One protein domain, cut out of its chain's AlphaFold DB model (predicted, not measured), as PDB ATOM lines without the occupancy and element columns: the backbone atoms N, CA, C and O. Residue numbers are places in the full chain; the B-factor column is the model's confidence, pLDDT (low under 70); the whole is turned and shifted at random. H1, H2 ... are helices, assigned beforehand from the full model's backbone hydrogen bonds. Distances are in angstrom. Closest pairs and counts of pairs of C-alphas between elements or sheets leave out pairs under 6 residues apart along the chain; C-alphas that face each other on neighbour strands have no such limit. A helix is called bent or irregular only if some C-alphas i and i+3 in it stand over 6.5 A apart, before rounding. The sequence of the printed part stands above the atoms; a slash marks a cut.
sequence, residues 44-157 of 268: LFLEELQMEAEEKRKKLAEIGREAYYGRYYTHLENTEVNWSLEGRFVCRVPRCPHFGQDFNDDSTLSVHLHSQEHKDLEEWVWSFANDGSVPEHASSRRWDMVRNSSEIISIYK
ATOM      1  N   LEU A  44     442.597 367.087 295.766       79.62
ATOM      2  CA  LEU A  44     442.201 368.487 295.910       79.62
ATOM      3  C   LEU A  44     441.768 369.128 294.582       79.62
ATOM      4  O   LEU A  44     440.821 369.908 294.570       79.62
ATOM      5  N   PHE A  45     442.404 368.773 293.459       85.06
ATOM      6  CA  PHE A  45     442.057 369.357 292.158       85.06
ATOM      7  C   PHE A  45     440.656 368.941 291.686       85.06
ATOM      8  O   PHE A  45     439.919 369.737 291.104       85.06
ATOM      9  N   LEU A  46     440.264 367.693 291.962       88.44
ATOM     10  CA  LEU A  46     438.962 367.181 291.546       88.44
ATOM     11  C   LEU A  46     437.824 367.791 292.377       88.44
ATOM     12  O   LEU A  46     436.760 368.081 291.834       88.44
ATOM     13  N   GLU A  47     438.048 368.005 293.674       91.81
ATOM     14  CA  GLU A  47     437.073 368.631 294.572       91.81
ATOM     15  C   GLU A  47     436.815 370.098 294.196       91.81
ATOM     16  O   GLU A  47     435.662 370.523 294.105       91.81
ATOM     17  N   GLU A  48     437.871 370.856 293.888       92.88
ATOM     18  CA  GLU A  48     437.752 372.248 293.440       92.88
ATOM     19  C   GLU A  48     436.949 372.359 292.133       92.88
ATOM     20  O   GLU A  48     436.013 373.159 292.038       92.88
ATOM     21  N   LEU A  49     437.228 371.485 291.158       93.69
ATOM     22  CA  LEU A  49     436.467 371.415 289.906       93.69
ATOM     23  C   LEU A  49     434.990 371.065 290.122       93.69
ATOM     24  O   LEU A  49     434.115 371.600 289.435       93.69
ATOM     25  N   GLN A  50     434.694 370.162 291.059       95.44
ATOM     26  CA  GLN A  50     433.317 369.804 291.392       95.44
ATOM     27  C   GLN A  50     432.571 370.997 291.991       95.44
ATOM     28  O   GLN A  50     431.479 371.318 291.519       95.44
ATOM     29  N   MET A  51     433.172 371.702 292.953       96.50
ATOM     30  CA  MET A  51     432.573 372.905 293.541       96.50
ATOM     31  C   MET A  51     432.299 373.985 292.486       96.50
ATOM     32  O   MET A  51     431.209 374.562 292.464       96.50
ATOM     33  N   GLU A  52     433.237 374.219 291.563       96.94
ATOM     34  CA  GLU A  52     433.063 375.202 290.487       96.94
ATOM     35  C   GLU A  52     431.895 374.828 289.553       96.94
ATOM     36  O   GLU A  52     431.085 375.678 289.157       96.94
ATOM     37  N   ALA A  53     431.768 373.544 289.211       96.81
ATOM     38  CA  ALA A  53     430.666 373.047 288.394       96.81
ATOM     39  C   ALA A  53     429.305 373.211 289.098       96.81
ATOM     40  O   ALA A  53     428.314 373.586 288.460       96.81
ATOM     41  N   GLU A  54     429.245 372.976 290.410       96.88
ATOM     42  CA  GLU A  54     428.024 373.159 291.196       96.88
ATOM     43  C   GLU A  54     427.617 374.627 291.321       96.88
ATOM     44  O   GLU A  54     426.431 374.945 291.177       96.88
ATOM     45  N   GLU A  55     428.576 375.536 291.508       96.94
ATOM     46  CA  GLU A  55     428.313 376.974 291.542       96.94
ATOM     47  C   GLU A  55     427.766 377.471 290.195       96.94
ATOM     48  O   GLU A  55     426.755 378.180 290.145       96.94
ATOM     49  N   LYS A  56     428.372 377.037 289.080       97.31
ATOM     50  CA  LYS A  56     427.881 377.332 287.723       97.31
ATOM     51  C   LYS A  56     426.457 376.819 287.520       97.31
ATOM     52  O   LYS A  56     425.602 377.552 287.015       97.31
ATOM     53  N   ARG A  57     426.172 375.587 287.956       96.44
ATOM     54  CA  ARG A  57     424.825 374.997 287.901       96.44
ATOM     55  C   ARG A  57     423.820 375.821 288.711       96.44
ATOM     56  O   ARG A  57     422.713 376.057 288.231       96.44
ATOM     57  N   LYS A  58     424.203 376.294 289.901       95.88
ATOM     58  CA  LYS A  58     423.352 377.136 290.752       95.88
ATOM     59  C   LYS A  58     423.024 378.475 290.083       95.88
ATOM     60  O   LYS A  58     421.848 378.822 290.000       95.88
ATOM     61  N   LYS A  59     424.022 379.172 289.526       96.31
ATOM     62  CA  LYS A  59     423.827 380.443 288.798       96.31
ATOM     63  C   LYS A  59     422.906 380.281 287.586       96.31
ATOM     64  O   LYS A  59     422.001 381.084 287.381       96.31
ATOM     65  N   LEU A  60     423.079 379.210 286.808       97.06
ATOM     66  CA  LEU A  60     422.192 378.915 285.676       97.06
ATOM     67  C   LEU A  60     420.747 378.656 286.121       97.06
ATOM     68  O   LEU A  60     419.809 379.089 285.450       97.06
ATOM     69  N   ALA A  61     420.554 377.985 287.258       95.75
ATOM     70  CA  ALA A  61     419.225 377.762 287.813       95.75
ATOM     71  C   ALA A  61     418.554 379.074 288.265       95.75
ATOM     72  O   ALA A  61     417.351 379.235 288.068       95.75
ATOM     73  N   GLU A  62     419.316 380.018 288.827       96.69
ATOM     74  CA  GLU A  62     418.829 381.358 289.189       96.69
ATOM     75  C   GLU A  62     418.373 382.144 287.952       96.69
ATOM     76  O   GLU A  62     417.227 382.596 287.915       96.69
ATOM     77  N   ILE A  63     419.201 382.195 286.902       96.69
ATOM     78  CA  ILE A  63     418.861 382.844 285.621       96.69
ATOM     79  C   ILE A  63     417.619 382.198 284.992       96.69
ATOM     80  O   ILE A  63     416.727 382.887 284.498       96.69
ATOM     81  N   GLY A  64     417.522 380.866 285.028       96.38
ATOM     82  CA  GLY A  64     416.354 380.145 284.521       96.38
ATOM     83  C   GLY A  64     415.068 380.498 285.274       96.38
ATOM     84  O   GLY A  64     414.008 380.639 284.661       96.38
ATOM     85  N   ARG A  65     415.151 380.682 286.599       96.44
ATOM     86  CA  ARG A  65     414.014 381.124 287.418       96.44
ATOM     87  C   ARG A  65     413.627 382.564 287.112       96.44
ATOM     88  O   ARG A  65     412.436 382.819 286.959       96.44
ATOM     89  N   GLU A  66     414.591 383.467 286.975       96.44
ATOM     90  CA  GLU A  66     414.333 384.854 286.583       96.44
ATOM     91  C   GLU A  66     413.646 384.926 285.214       96.44
ATOM     92  O   GLU A  66     412.591 385.543 285.078       96.44
ATOM     93  N   ALA A  67     414.164 384.213 284.211       97.06
ATOM     94  CA  ALA A  67     413.582 384.197 282.872       97.06
ATOM     95  C   ALA A  67     412.140 383.653 282.855       97.06
ATOM     96  O   ALA A  67     411.300 384.123 282.084       97.06
ATOM     97  N   TYR A  68     411.833 382.664 283.700       96.31
ATOM     98  CA  TYR A  68     410.519 382.020 283.720       96.31
ATOM     99  C   TYR A  68     409.488 382.759 284.589       96.31
ATOM    100  O   TYR A  68     408.337 382.930 284.172       96.31
ATOM    101  N   TYR A  69     409.886 383.193 285.788       96.00
ATOM    102  CA  TYR A  69     409.008 383.788 286.803       96.00
ATOM    103  C   TYR A  69     409.120 385.318 286.891       96.00
ATOM    104  O   TYR A  69     408.303 385.936 287.568       96.00
ATOM    105  N   GLY A  70     410.065 385.949 286.185       95.62
ATOM    106  CA  GLY A  70     410.293 387.401 286.196       95.62
ATOM    107  C   GLY A  70     409.031 388.223 285.952       95.62
ATOM    108  O   GLY A  70     408.790 389.204 286.650       95.62
ATOM    109  N   ARG A  71     408.154 387.756 285.052       96.44
ATOM    110  CA  ARG A  71     406.870 388.410 284.732       96.44
ATOM    111  C   ARG A  71     405.942 388.633 285.932       96.44
ATOM    112  O   ARG A  71     405.071 389.485 285.855       96.44
ATOM    113  N   TYR A  72     406.086 387.856 287.007       95.75
ATOM    114  CA  TYR A  72     405.257 388.019 288.203       95.75
ATOM    115  C   TYR A  72     405.704 389.178 289.081       95.75
ATOM    116  O   TYR A  72     404.926 389.619 289.913       95.75
ATOM    117  N   TYR A  73     406.935 389.655 288.909       96.12
ATOM    118  CA  TYR A  73     407.533 390.696 289.739       96.12
ATOM    119  C   TYR A  73     407.755 391.998 288.961       96.12
ATOM    120  O   TYR A  73     408.250 392.961 289.529       96.12
ATOM    121  N   THR A  74     407.377 392.069 287.677       95.44
ATOM    122  CA  THR A  74     407.611 393.262 286.840       95.44
ATOM    123  C   THR A  74     406.883 394.508 287.329       95.44
ATOM    124  O   THR A  74     407.309 395.607 287.012       95.44
ATOM    125  N   HIS A  75     405.779 394.355 288.068       93.94
ATOM    126  CA  HIS A  75     405.038 395.482 288.643       93.94
ATOM    127  C   HIS A  75     405.632 395.994 289.961       93.94
ATOM    128  O   HIS A  75     405.166 397.006 290.475       93.94
ATOM    129  N   LEU A  76     406.630 395.300 290.514       93.12
ATOM    130  CA  LEU A  76     407.346 395.688 291.727       93.12
ATOM    131  C   LEU A  76     408.635 396.424 291.349       93.12
ATOM    132  O   LEU A  76     409.747 395.984 291.646       93.12
ATOM    133  N   GLU A  77     408.471 397.542 290.644       85.00
ATOM    134  CA  GLU A  77     409.563 398.453 290.303       85.00
ATOM    135  C   GLU A  77     410.256 398.871 291.617       85.00
ATOM    136  O   GLU A  77     409.583 399.229 292.574       85.00
ATOM    137  N   ASN A  78     411.585 398.749 291.700       85.31
ATOM    138  CA  ASN A  78     412.430 398.998 292.892       85.31
ATOM    139  C   ASN A  78     412.483 397.905 293.971       85.31
ATOM    140  O   ASN A  78     413.193 398.067 294.964       85.31
ATOM    141  N   THR A  79     411.796 396.779 293.793       91.25
ATOM    142  CA  THR A  79     411.900 395.676 294.752       91.25
ATOM    143  C   THR A  79     412.985 394.696 294.318       91.25
ATOM    144  O   THR A  79     412.938 394.143 293.221       91.25
ATOM    145  N   GLU A  80     413.969 394.449 295.183       94.19
ATOM    146  CA  GLU A  80     414.942 393.376 294.963       94.19
ATOM    147  C   GLU A  80     414.222 392.018 294.978       94.19
ATOM    148  O   GLU A  80     413.396 391.757 295.849       94.19
ATOM    149  N   VAL A  81     414.526 391.131 294.030       96.38
ATOM    150  CA  VAL A  81     413.934 389.787 293.969       96.38
ATOM    151  C   VAL A  81     415.034 388.751 294.159       96.38
ATOM    152  O   VAL A  81     416.014 388.722 293.421       96.38
ATOM    153  N   ASN A  82     414.881 387.875 295.153       97.19
ATOM    154  CA  ASN A  82     415.854 386.831 295.441       97.19
ATOM    155  C   ASN A  82     415.565 385.552 294.635       97.19
ATOM    156  O   ASN A  82     414.743 384.715 295.025       97.19
ATOM    157  N   TRP A  83     416.295 385.376 293.533       96.69
ATOM    158  CA  TRP A  83     416.202 384.209 292.647       96.69
ATOM    159  C   TRP A  83     416.906 382.946 293.165       96.69
ATOM    160  O   TRP A  83     416.748 381.882 292.560       96.69
ATOM    161  N   SER A  84     417.644 383.017 294.277       95.69
ATOM    162  CA  SER A  84     418.333 381.850 294.858       95.69
ATOM    163  C   SER A  84     417.376 380.842 295.497       95.69
ATOM    164  O   SER A  84     417.699 379.659 295.590       95.69
ATOM    165  N   LEU A  85     416.182 381.290 295.895       95.81
ATOM    166  CA  LEU A  85     415.160 380.430 296.477       95.81
ATOM    167  C   LEU A  85     414.632 379.424 295.446       95.81
ATOM    168  O   LEU A  85     414.268 379.776 294.320       95.81
ATOM    169  N   GLU A  86     414.529 378.170 295.869       94.25
ATOM    170  CA  GLU A  86     413.919 377.107 295.077       94.25
ATOM    171  C   GLU A  86     412.380 377.229 295.073       94.25
ATOM    172  O   GLU A  86     411.812 378.216 295.549       94.25
ATOM    173  N   GLY A  87     411.693 376.276 294.441       94.44
ATOM    174  CA  GLY A  87     410.231 376.270 294.319       94.44
ATOM    175  C   GLY A  87     409.696 377.006 293.085       94.44
ATOM    176  O   GLY A  87     410.419 377.726 292.393       94.44
ATOM    177  N   ARG A  88     408.417 376.778 292.767       95.06
ATOM    178  CA  ARG A  88     407.761 377.367 291.581       95.06
ATOM    179  C   ARG A  88     407.035 378.659 291.923       95.06
ATOM    180  O   ARG A  88     407.326 379.695 291.342       95.06
ATOM    181  N   PHE A  89     406.125 378.597 292.889       97.50
ATOM    182  CA  PHE A  89     405.285 379.723 293.272       97.50
ATOM    183  C   PHE A  89     405.681 380.181 294.670       97.50
ATOM    184  O   PHE A  89     405.065 379.779 295.645       97.50
ATOM    185  N   VAL A  90     406.757 380.955 294.783       97.94
ATOM    186  CA  VAL A  90     407.318 381.352 296.083       97.94
ATOM    187  C   VAL A  90     407.419 382.860 296.148       97.94
ATOM    188  O   VAL A  90     407.815 383.487 295.169       97.94
ATOM    189  N   CYS A  91     407.116 383.478 297.286       97.88
ATOM    190  CA  CYS A  91     407.411 384.900 297.448       97.88
ATOM    191  C   CYS A  91     408.931 385.115 297.557       97.88
ATOM    192  O   CYS A  91     409.582 384.627 298.480       97.88
ATOM    193  N   ARG A  92     409.499 385.848 296.594       97.62
ATOM    194  CA  ARG A  92     410.946 386.099 296.467       97.62
ATOM    195  C   ARG A  92     411.364 387.504 296.878       97.62
ATOM    196  O   ARG A  92     412.535 387.835 296.749       97.62
ATOM    197  N   VAL A  93     410.431 388.307 297.375       96.56
ATOM    198  CA  VAL A  93     410.676 389.687 297.798       96.56
ATOM    199  C   VAL A  93     411.257 389.686 299.215       96.56
ATOM    200  O   VAL A  93     410.542 389.324 300.157       96.56
ATOM    201  N   PRO A  94     412.538 390.051 299.407       93.69
ATOM    202  CA  PRO A  94     413.128 390.192 300.729       93.69
ATOM    203  C   PRO A  94     412.329 391.192 301.564       93.69
ATOM    204  O   PRO A  94     411.710 392.106 301.030       93.69
ATOM    205  N   ARG A  95     412.360 391.045 302.893       88.81
ATOM    206  CA  ARG A  95     411.663 391.943 303.843       88.81
ATOM    207  C   ARG A  95     410.131 391.885 303.806       88.81
ATOM    208  O   ARG A  95     409.502 392.443 304.695       88.81
ATOM    209  N   CYS A  96     409.533 391.115 302.899       92.75
ATOM    210  CA  CYS A  96     408.124 390.745 302.985       92.75
ATOM    211  C   CYS A  96     407.900 389.706 304.111       92.75
ATOM    212  O   CYS A  96     408.664 388.738 304.193       92.75
ATOM    213  N   PRO A  97     406.843 389.824 304.942       91.69
ATOM    214  CA  PRO A  97     406.479 388.815 305.951       91.69
ATOM    215  C   PRO A  97     406.341 387.388 305.404       91.69
ATOM    216  O   PRO A  97     406.578 386.413 306.118       91.69
ATOM    217  N   HIS A  98     405.996 387.275 304.123       95.00
ATOM    218  CA  HIS A  98     405.788 386.016 303.418       95.00
ATOM    219  C   HIS A  98     407.011 385.565 302.606       95.00
ATOM    220  O   HIS A  98     406.899 384.648 301.797       95.00
ATOM    221  N   PHE A  99     408.188 386.168 302.801       95.81
ATOM    222  CA  PHE A  99     409.404 385.783 302.084       95.81
ATOM    223  C   PHE A  99     409.731 384.285 302.243       95.81
ATOM    224  O   PHE A  99     409.799 383.742 303.353       95.81
ATOM    225  N   GLY A 100     409.934 383.609 301.110       96.69
ATOM    226  CA  GLY A 100     410.177 382.169 301.040       96.69
ATOM    227  C   GLY A 100     408.940 381.298 301.270       96.69
ATOM    228  O   GLY A 100     409.083 380.086 301.386       96.69
ATOM    229  N   GLN A 101     407.739 381.873 301.373       97.62
ATOM    230  CA  GLN A 101     406.511 381.090 301.460       97.62
ATOM    231  C   GLN A 101     406.141 380.503 300.097       97.62
ATOM    232  O   GLN A 101     406.058 381.241 299.113       97.62
ATOM    233  N   ASP A 102     405.868 379.198 300.079       97.62
ATOM    234  CA  ASP A 102     405.317 378.480 298.934       97.62
ATOM    235  C   ASP A 102     403.799 378.695 298.810       97.62
ATOM    236  O   ASP A 102     403.049 378.660 299.790       97.62
ATOM    237  N   PHE A 103     403.348 378.869 297.575       97.69
ATOM    238  CA  PHE A 103     401.959 379.001 297.165       97.69
ATOM    239  C   PHE A 103     401.560 377.797 296.306       97.69
ATOM    240  O   PHE A 103     402.386 377.176 295.633       97.69
ATOM    241  N   ASN A 104     400.275 377.449 296.331       97.25
ATOM    242  CA  ASN A 104     399.784 376.250 295.647       97.25
ATOM    243  C   ASN A 104     399.800 376.400 294.122       97.25
ATOM    244  O   ASN A 104     399.990 375.420 293.402       97.25
ATOM    245  N   ASP A 105     399.578 377.618 293.632       97.69
ATOM    246  CA  ASP A 105     399.451 377.910 292.213       97.69
ATOM    247  C   ASP A 105     399.904 379.335 291.867       97.69
ATOM    248  O   ASP A 105     400.175 380.174 292.729       97.69
ATOM    249  N   ASP A 106     399.971 379.597 290.565       97.06
ATOM    250  CA  ASP A 106     400.287 380.905 290.003       97.06
ATOM    251  C   ASP A 106     399.321 381.996 290.501       97.06
ATOM    252  O   ASP A 106     399.740 383.051 290.975       97.06
ATOM    253  N   SER A 107     398.013 381.730 290.466       97.69
ATOM    254  CA  SER A 107     397.002 382.727 290.827       97.69
ATOM    255  C   SER A 107     397.130 383.223 292.264       97.69
ATOM    256  O   SER A 107     396.994 384.418 292.517       97.69
ATOM    257  N   THR A 108     397.419 382.328 293.205       97.94
ATOM    258  CA  THR A 108     397.580 382.656 294.623       97.94
ATOM    259  C   THR A 108     398.847 383.466 294.866       97.94
ATOM    260  O   THR A 108     398.785 384.456 295.598       97.94
ATOM    261  N   LEU A 109     399.957 383.133 294.196       97.62
ATOM    262  CA  LEU A 109     401.161 383.964 294.218       97.62
ATOM    263  C   LEU A 109     400.891 385.345 293.607       97.62
ATOM    264  O   LEU A 109     401.256 386.358 294.194       97.62
ATOM    265  N   SER A 110     400.230 385.403 292.451       97.12
ATOM    266  CA  SER A 110     399.923 386.658 291.765       97.12
ATOM    267  C   SER A 110     399.066 387.585 292.632       97.12
ATOM    268  O   SER A 110     399.414 388.753 292.806       97.12
ATOM    269  N   VAL A 111     398.000 387.063 293.250       97.56
ATOM    270  CA  VAL A 111     397.157 387.821 294.191       97.56
ATOM    271  C   VAL A 111     397.972 388.311 295.387       97.56
ATOM    272  O   VAL A 111     397.835 389.470 295.778       97.56
ATOM    273  N   HIS A 112     398.855 387.471 295.937       96.88
ATOM    274  CA  HIS A 112     399.747 387.870 297.023       96.88
ATOM    275  C   HIS A 112     400.690 389.010 296.608       96.88
ATOM    276  O   HIS A 112     400.770 390.004 297.323       96.88
ATOM    277  N   LEU A 113     401.341 388.933 295.443       96.38
ATOM    278  CA  LEU A 113     402.260 389.973 294.951       96.38
ATOM    279  C   LEU A 113     401.564 391.305 294.623       96.38
ATOM    280  O   LEU A 113     402.228 392.332 294.526       96.38
ATOM    281  N   HIS A 114     400.239 391.305 294.451       95.50
ATOM    282  CA  HIS A 114     399.427 392.516 294.272       95.50
ATOM    283  C   HIS A 114     398.784 393.018 295.574       95.50
ATOM    284  O   HIS A 114     398.084 394.040 295.560       95.50
ATOM    285  N   SER A 115     398.985 392.302 296.683       95.56
ATOM    286  CA  SER A 115     398.483 392.703 297.992       95.56
ATOM    287  C   SER A 115     399.154 393.988 298.476       95.56
ATOM    288  O   SER A 115     400.217 394.392 297.999       95.56
ATOM    289  N   GLN A 116     398.508 394.642 299.439       91.50
ATOM    290  CA  GLN A 116     398.992 395.903 299.985       91.50
ATOM    291  C   GLN A 116     400.372 395.756 300.652       91.50
ATOM    292  O   GLN A 116     401.165 396.686 300.616       91.50
ATOM    293  N   GLU A 117     400.706 394.564 301.152       89.62
ATOM    294  CA  GLU A 117     401.980 394.274 301.818       89.62
ATOM    295  C   GLU A 117     403.207 394.514 300.926       89.62
ATOM    296  O   GLU A 117     404.254 394.904 301.433       89.62
ATOM    297  N   HIS A 118     403.090 394.302 299.608       91.31
ATOM    298  CA  HIS A 118     404.177 394.594 298.660       91.31
ATOM    299  C   HIS A 118     404.168 396.041 298.177       91.31
ATOM    300  O   HIS A 118     405.225 396.582 297.875       91.31
ATOM    301  N   LYS A 119     402.994 396.682 298.123       88.31
ATOM    302  CA  LYS A 119     402.873 398.096 297.730       88.31
ATOM    303  C   LYS A 119     403.428 399.023 298.799       88.31
ATOM    304  O   LYS A 119     404.153 399.959 298.489       88.31
ATOM    305  N   ASP A 120     403.119 398.716 300.051       86.94
ATOM    306  CA  ASP A 120     403.556 399.500 301.198       86.94
ATOM    307  C   ASP A 120     404.981 399.141 301.608       86.94
ATOM    308  O   ASP A 120     405.504 399.762 302.519       86.94
ATOM    309  N   LEU A 121     405.637 398.157 300.979       83.12
ATOM    310  CA  LEU A 121     406.967 397.720 301.400       83.12
ATOM    311  C   LEU A 121     408.000 398.851 301.290       83.12
ATOM    312  O   LEU A 121     408.873 398.953 302.150       83.12
ATOM    313  N   GLU A 122     407.883 399.728 300.287       71.81
ATOM    314  CA  GLU A 122     408.709 400.937 300.214       71.81
ATOM    315  C   GLU A 122     408.439 401.850 301.415       71.81
ATOM    316  O   GLU A 122     409.364 402.174 302.160       71.81
ATOM    317  N   GLU A 123     407.179 402.216 301.657       79.50
ATOM    318  CA  GLU A 123     406.782 403.085 302.773       79.50
ATOM    319  C   GLU A 123     407.166 402.483 304.136       79.50
ATOM    320  O   GLU A 123     407.677 403.171 305.020       79.50
ATOM    321  N   TRP A 124     407.021 401.165 304.271       74.94
ATOM    322  CA  TRP A 124     407.388 400.376 305.436       74.94
ATOM    323  C   TRP A 124     408.898 400.426 305.669       74.94
ATOM    324  O   TRP A 124     409.327 400.788 306.762       74.94
ATOM    325  N   VAL A 125     409.727 400.164 304.652       74.31
ATOM    326  CA  VAL A 125     411.191 400.271 304.772       74.31
ATOM    327  C   VAL A 125     411.616 401.694 305.158       74.31
ATOM    328  O   VAL A 125     412.497 401.854 306.007       74.31
ATOM    329  N   TRP A 126     410.966 402.722 304.605       74.00
ATOM    330  CA  TRP A 126     411.239 404.119 304.953       74.00
ATOM    331  C   TRP A 126     410.807 404.488 306.379       74.00
ATOM    332  O   TRP A 126     411.489 405.286 307.027       74.00
ATOM    333  N   SER A 127     409.735 403.892 306.907       76.12
ATOM    334  CA  SER A 127     409.272 404.157 308.276       76.12
ATOM    335  C   SER A 127     410.308 403.755 309.341       76.12
ATOM    336  O   SER A 127     410.574 404.530 310.260       76.12
ATOM    337  N   PHE A 128     411.021 402.631 309.171       67.38
ATOM    338  CA  PHE A 128     412.072 402.222 310.125       67.38
ATOM    339  C   PHE A 128     413.314 403.093 310.084       67.38
ATOM    340  O   PHE A 128     413.980 403.255 311.109       67.38
ATOM    341  N   ALA A 129     413.641 403.639 308.913       71.88
ATOM    342  CA  ALA A 129     414.790 404.522 308.773       71.88
ATOM    343  C   ALA A 129     414.605 405.817 309.581       71.88
ATOM    344  O   ALA A 129     415.585 406.361 310.086       71.88
ATOM    345  N   ASN A 130     413.361 406.282 309.735       75.00
ATOM    346  CA  ASN A 130     413.048 407.536 310.415       75.00
ATOM    347  C   ASN A 130     412.763 407.362 311.911       75.00
ATOM    348  O   ASN A 130     413.195 408.194 312.708       75.00
ATOM    349  N   ASP A 131     412.094 406.278 312.306       74.69
ATOM    350  CA  ASP A 131     411.626 406.128 313.689       74.69
ATOM    351  C   ASP A 131     412.655 405.463 314.615       74.69
ATOM    352  O   ASP A 131     412.451 405.414 315.829       74.69
ATOM    353  N   GLY A 132     413.749 404.912 314.069       70.38
ATOM    354  CA  GLY A 132     414.812 404.239 314.830       70.38
ATOM    355  C   GLY A 132     414.345 403.035 315.664       70.38
ATOM    356  O   GLY A 132     415.137 402.441 316.396       70.38
ATOM    357  N   SER A 133     413.066 402.663 315.565       63.91
ATOM    358  CA  SER A 133     412.423 401.620 316.349       63.91
ATOM    359  C   SER A 133     412.129 400.424 315.451       63.91
ATOM    360  O   SER A 133     411.252 400.448 314.596       63.91
ATOM    361  N   VAL A 134     412.904 399.353 315.620       58.03
ATOM    362  CA  VAL A 134     412.610 398.066 314.978       58.03
ATOM    363  C   VAL A 134     411.407 397.455 315.713       58.03
ATOM    364  O   VAL A 134     411.440 397.381 316.941       58.03
ATOM    365  N   PRO A 135     410.345 397.020 315.017       56.34
ATOM    366  CA  PRO A 135     409.128 396.562 315.660       56.34
ATOM    367  C   PRO A 135     409.410 395.213 316.318       56.34
ATOM    368  O   PRO A 135     410.005 394.326 315.709       56.34
ATOM    369  N   GLU A 136     408.965 395.040 317.560       54.12
ATOM    370  CA  GLU A 136     409.226 393.845 318.379       54.12
ATOM    371  C   GLU A 136     408.749 392.539 317.710       54.12
ATOM    372  O   GLU A 136     409.352 391.484 317.887       54.12
ATOM    373  N   HIS A 137     407.734 392.600 316.839       48.12
ATOM    374  CA  HIS A 137     407.274 391.449 316.049       48.12
ATOM    375  C   HIS A 137     408.235 391.025 314.921       48.12
ATOM    376  O   HIS A 137     408.132 389.903 314.419       48.12
ATOM    377  N   ALA A 138     409.212 391.862 314.562       46.38
ATOM    378  CA  ALA A 138     410.328 391.490 313.694       46.38
ATOM    379  C   ALA A 138     411.426 390.703 314.443       46.38
ATOM    380  O   ALA A 138     412.366 390.244 313.807       46.38
ATOM    381  N   SER A 139     411.307 390.472 315.760       42.88
ATOM    382  CA  SER A 139     412.254 389.645 316.534       42.88
ATOM    383  C   SER A 139     411.973 388.134 316.456       42.88
ATOM    384  O   SER A 139     412.589 387.337 317.173       42.88
ATOM    385  N   SER A 140     411.047 387.694 315.598       45.41
ATOM    386  CA  SER A 140     410.950 386.271 315.269       45.41
ATOM    387  C   SER A 140     412.245 385.855 314.570       45.41
ATOM    388  O   SER A 140     412.630 386.487 313.587       45.41
ATOM    389  N   ARG A 141     412.896 384.785 315.058       49.47
ATOM    390  CA  ARG A 141     414.204 384.225 314.626       49.47
ATOM    391  C   ARG A 141     414.423 384.100 313.103       49.47
ATOM    392  O   ARG A 141     415.530 383.827 312.657       49.47
ATOM    393  N   ARG A 142     413.372 384.286 312.304       52.06
ATOM    394  CA  ARG A 142     413.368 384.346 310.840       52.06
ATOM    395  C   ARG A 142     414.056 385.599 310.265       52.06
ATOM    396  O   ARG A 142     414.538 385.534 309.142       52.06
ATOM    397  N   TRP A 143     414.141 386.706 311.011       45.66
ATOM    398  CA  TRP A 143     414.701 387.978 310.517       45.66
ATOM    399  C   TRP A 143     416.191 388.199 310.820       45.66
ATOM    400  O   TRP A 143     416.849 388.950 310.097       45.66
ATOM    401  N   ASP A 144     416.757 387.496 311.807       47.88
ATOM    402  CA  ASP A 144     418.190 387.593 312.143       47.88
ATOM    403  C   ASP A 144     419.098 387.069 311.012       47.88
ATOM    404  O   ASP A 144     420.212 387.558 310.827       47.88
ATOM    405  N   MET A 145     418.602 386.150 310.171       46.47
ATOM    406  CA  MET A 145     419.316 385.699 308.965       46.47
ATOM    407  C   MET A 145     419.437 386.792 307.892       46.47
ATOM    408  O   MET A 145     420.413 386.817 307.144       46.47
ATOM    409  N   VAL A 146     418.478 387.720 307.815       49.41
ATOM    410  CA  VAL A 146     418.445 388.749 306.763       49.41
ATOM    411  C   VAL A 146     419.349 389.932 307.119       49.41
ATOM    412  O   VAL A 146     420.036 390.448 306.238       49.41
ATOM    413  N   ARG A 147     419.452 390.303 308.405       45.22
ATOM    414  CA  ARG A 147     420.376 391.356 308.872       45.22
ATOM    415  C   ARG A 147     421.850 391.009 308.595       45.22
ATOM    416  O   ARG A 147     422.598 391.882 308.164       45.22
ATOM    417  N   ASN A 148     422.238 389.736 308.721       41.25
ATOM    418  CA  ASN A 148     423.598 389.292 308.382       41.25
ATOM    419  C   ASN A 148     423.878 389.279 306.869       41.25
ATOM    420  O   ASN A 148     425.012 389.505 306.456       41.25
ATOM    421  N   SER A 149     422.870 389.067 306.015       42.66
ATOM    422  CA  SER A 149     423.080 389.084 304.557       42.66
ATOM    423  C   SER A 149     423.380 390.483 303.999       42.66
ATOM    424  O   SER A 149     424.168 390.608 303.064       42.66
ATOM    425  N   SER A 150     422.843 391.550 304.606       41.84
ATOM    426  CA  SER A 150     423.150 392.929 304.196       41.84
ATOM    427  C   SER A 150     424.571 393.382 304.550       41.84
ATOM    428  O   SER A 150     425.131 394.205 303.830       41.84
ATOM    429  N   GLU A 151     425.185 392.831 305.603       44.34
ATOM    430  CA  GLU A 151     426.607 393.080 305.899       44.34
ATOM    431  C   GLU A 151     427.521 392.331 304.918       44.34
ATOM    432  O   GLU A 151     428.520 392.889 304.463       44.34
ATOM    433  N   ILE A 152     427.130 391.126 304.488       41.59
ATOM    434  CA  ILE A 152     427.889 390.312 303.523       41.59
ATOM    435  C   ILE A 152     427.859 390.926 302.112       41.59
ATOM    436  O   ILE A 152     428.886 390.946 301.436       41.59
ATOM    437  N   ILE A 153     426.739 391.511 301.673       41.72
ATOM    438  CA  ILE A 153     426.637 392.138 300.338       41.72
ATOM    439  C   ILE A 153     427.518 393.403 300.222       41.72
ATOM    440  O   ILE A 153     427.946 393.755 299.125       41.72
ATOM    441  N   SER A 154     427.885 394.048 301.339       40.44
ATOM    442  CA  SER A 154     428.824 395.184 301.320       40.44
ATOM    443  C   SER A 154     430.292 394.792 301.088       40.44
ATOM    444  O   SER A 154     431.088 395.645 300.697       40.44
ATOM    445  N   ILE A 155     430.649 393.512 301.271       40.53
ATOM    446  CA  ILE A 155     432.027 393.006 301.135       40.53
ATOM    447  C   ILE A 155     432.320 392.539 299.694       40.53
ATOM    448  O   ILE A 155     433.470 392.539 299.274       40.53
ATOM    449  N   TYR A 156     431.289 392.244 298.894       37.62
ATOM    450  CA  TYR A 156     431.425 391.750 297.512       37.62
ATOM    451  C   TYR A 156     431.240 392.817 296.418       37.62
ATOM    452  O   TYR A 156     430.988 392.484 295.261       37.62
ATOM    453  N   LYS A 157     431.414 394.106 296.733       40.91
ATOM    454  CA  LYS A 157     431.641 395.131 295.697       40.91
ATOM    455  C   LYS A 157     433.108 395.100 295.244       40.91
ATOM    456  O   LYS A 157     433.872 396.017 295.528       40.91
TER     457      LYS A 157
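AT A GLANCE: This is residues 44 to 157 of the 268 residues of the protein "Sugar transport stp1" of Fusarium longipes (UniProt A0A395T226). Residues 44 to 57 of the long helix H1 stick out as an arm from a body of loop, residues 73 to 105, with H2 near H1's other end; H3 to H6 trail off in a loose arc. The printed part has 114 residues with six named helices, H1 to H6 in order, and no named strand: all helix. It is loose, radius of gyration of the C-alphas 16.7 A, spanning 52 by 34 by 25 A.

HOW THE PARTS SIT: Start at H1, residues 44 to 72, irregular with C-alphas 68 and 71 7.4 A apart. H2, residues 106 to 113, is close but not clearly touching: the closest C-alphas, Tyr 72 and Ser 110, are 6.6 A apart, the lines about perpendicular at 84 degrees. H3, residues 116 to 119, meets H2 and H4, residues 121 to 131, only through their links. H5, residues 136 to 139, is apart from H4 and meets H6, residues 144 to 153, only through their link. Every O i to N i+4 pair is within hydrogen-bond range in H2, but 23 of 25 in H1, 6 of 7 in H4 and 3 of 6 in H6; H3 and H5 are too short.

IN THESE COORDINATES: Find C-alpha 44 at (442.201, 368.487, 295.910); H1 runs 42.5 A to C-alpha 72. H4 spans 15.6 A; H6 ends at C-alpha 153, (426.637, 392.138, 300.338).

THE WHOLE: The printed part has no cut; H1 to H2 is a long link of 33 residues. Look for pLDDT under 70 at residues 128 and 133 to 157.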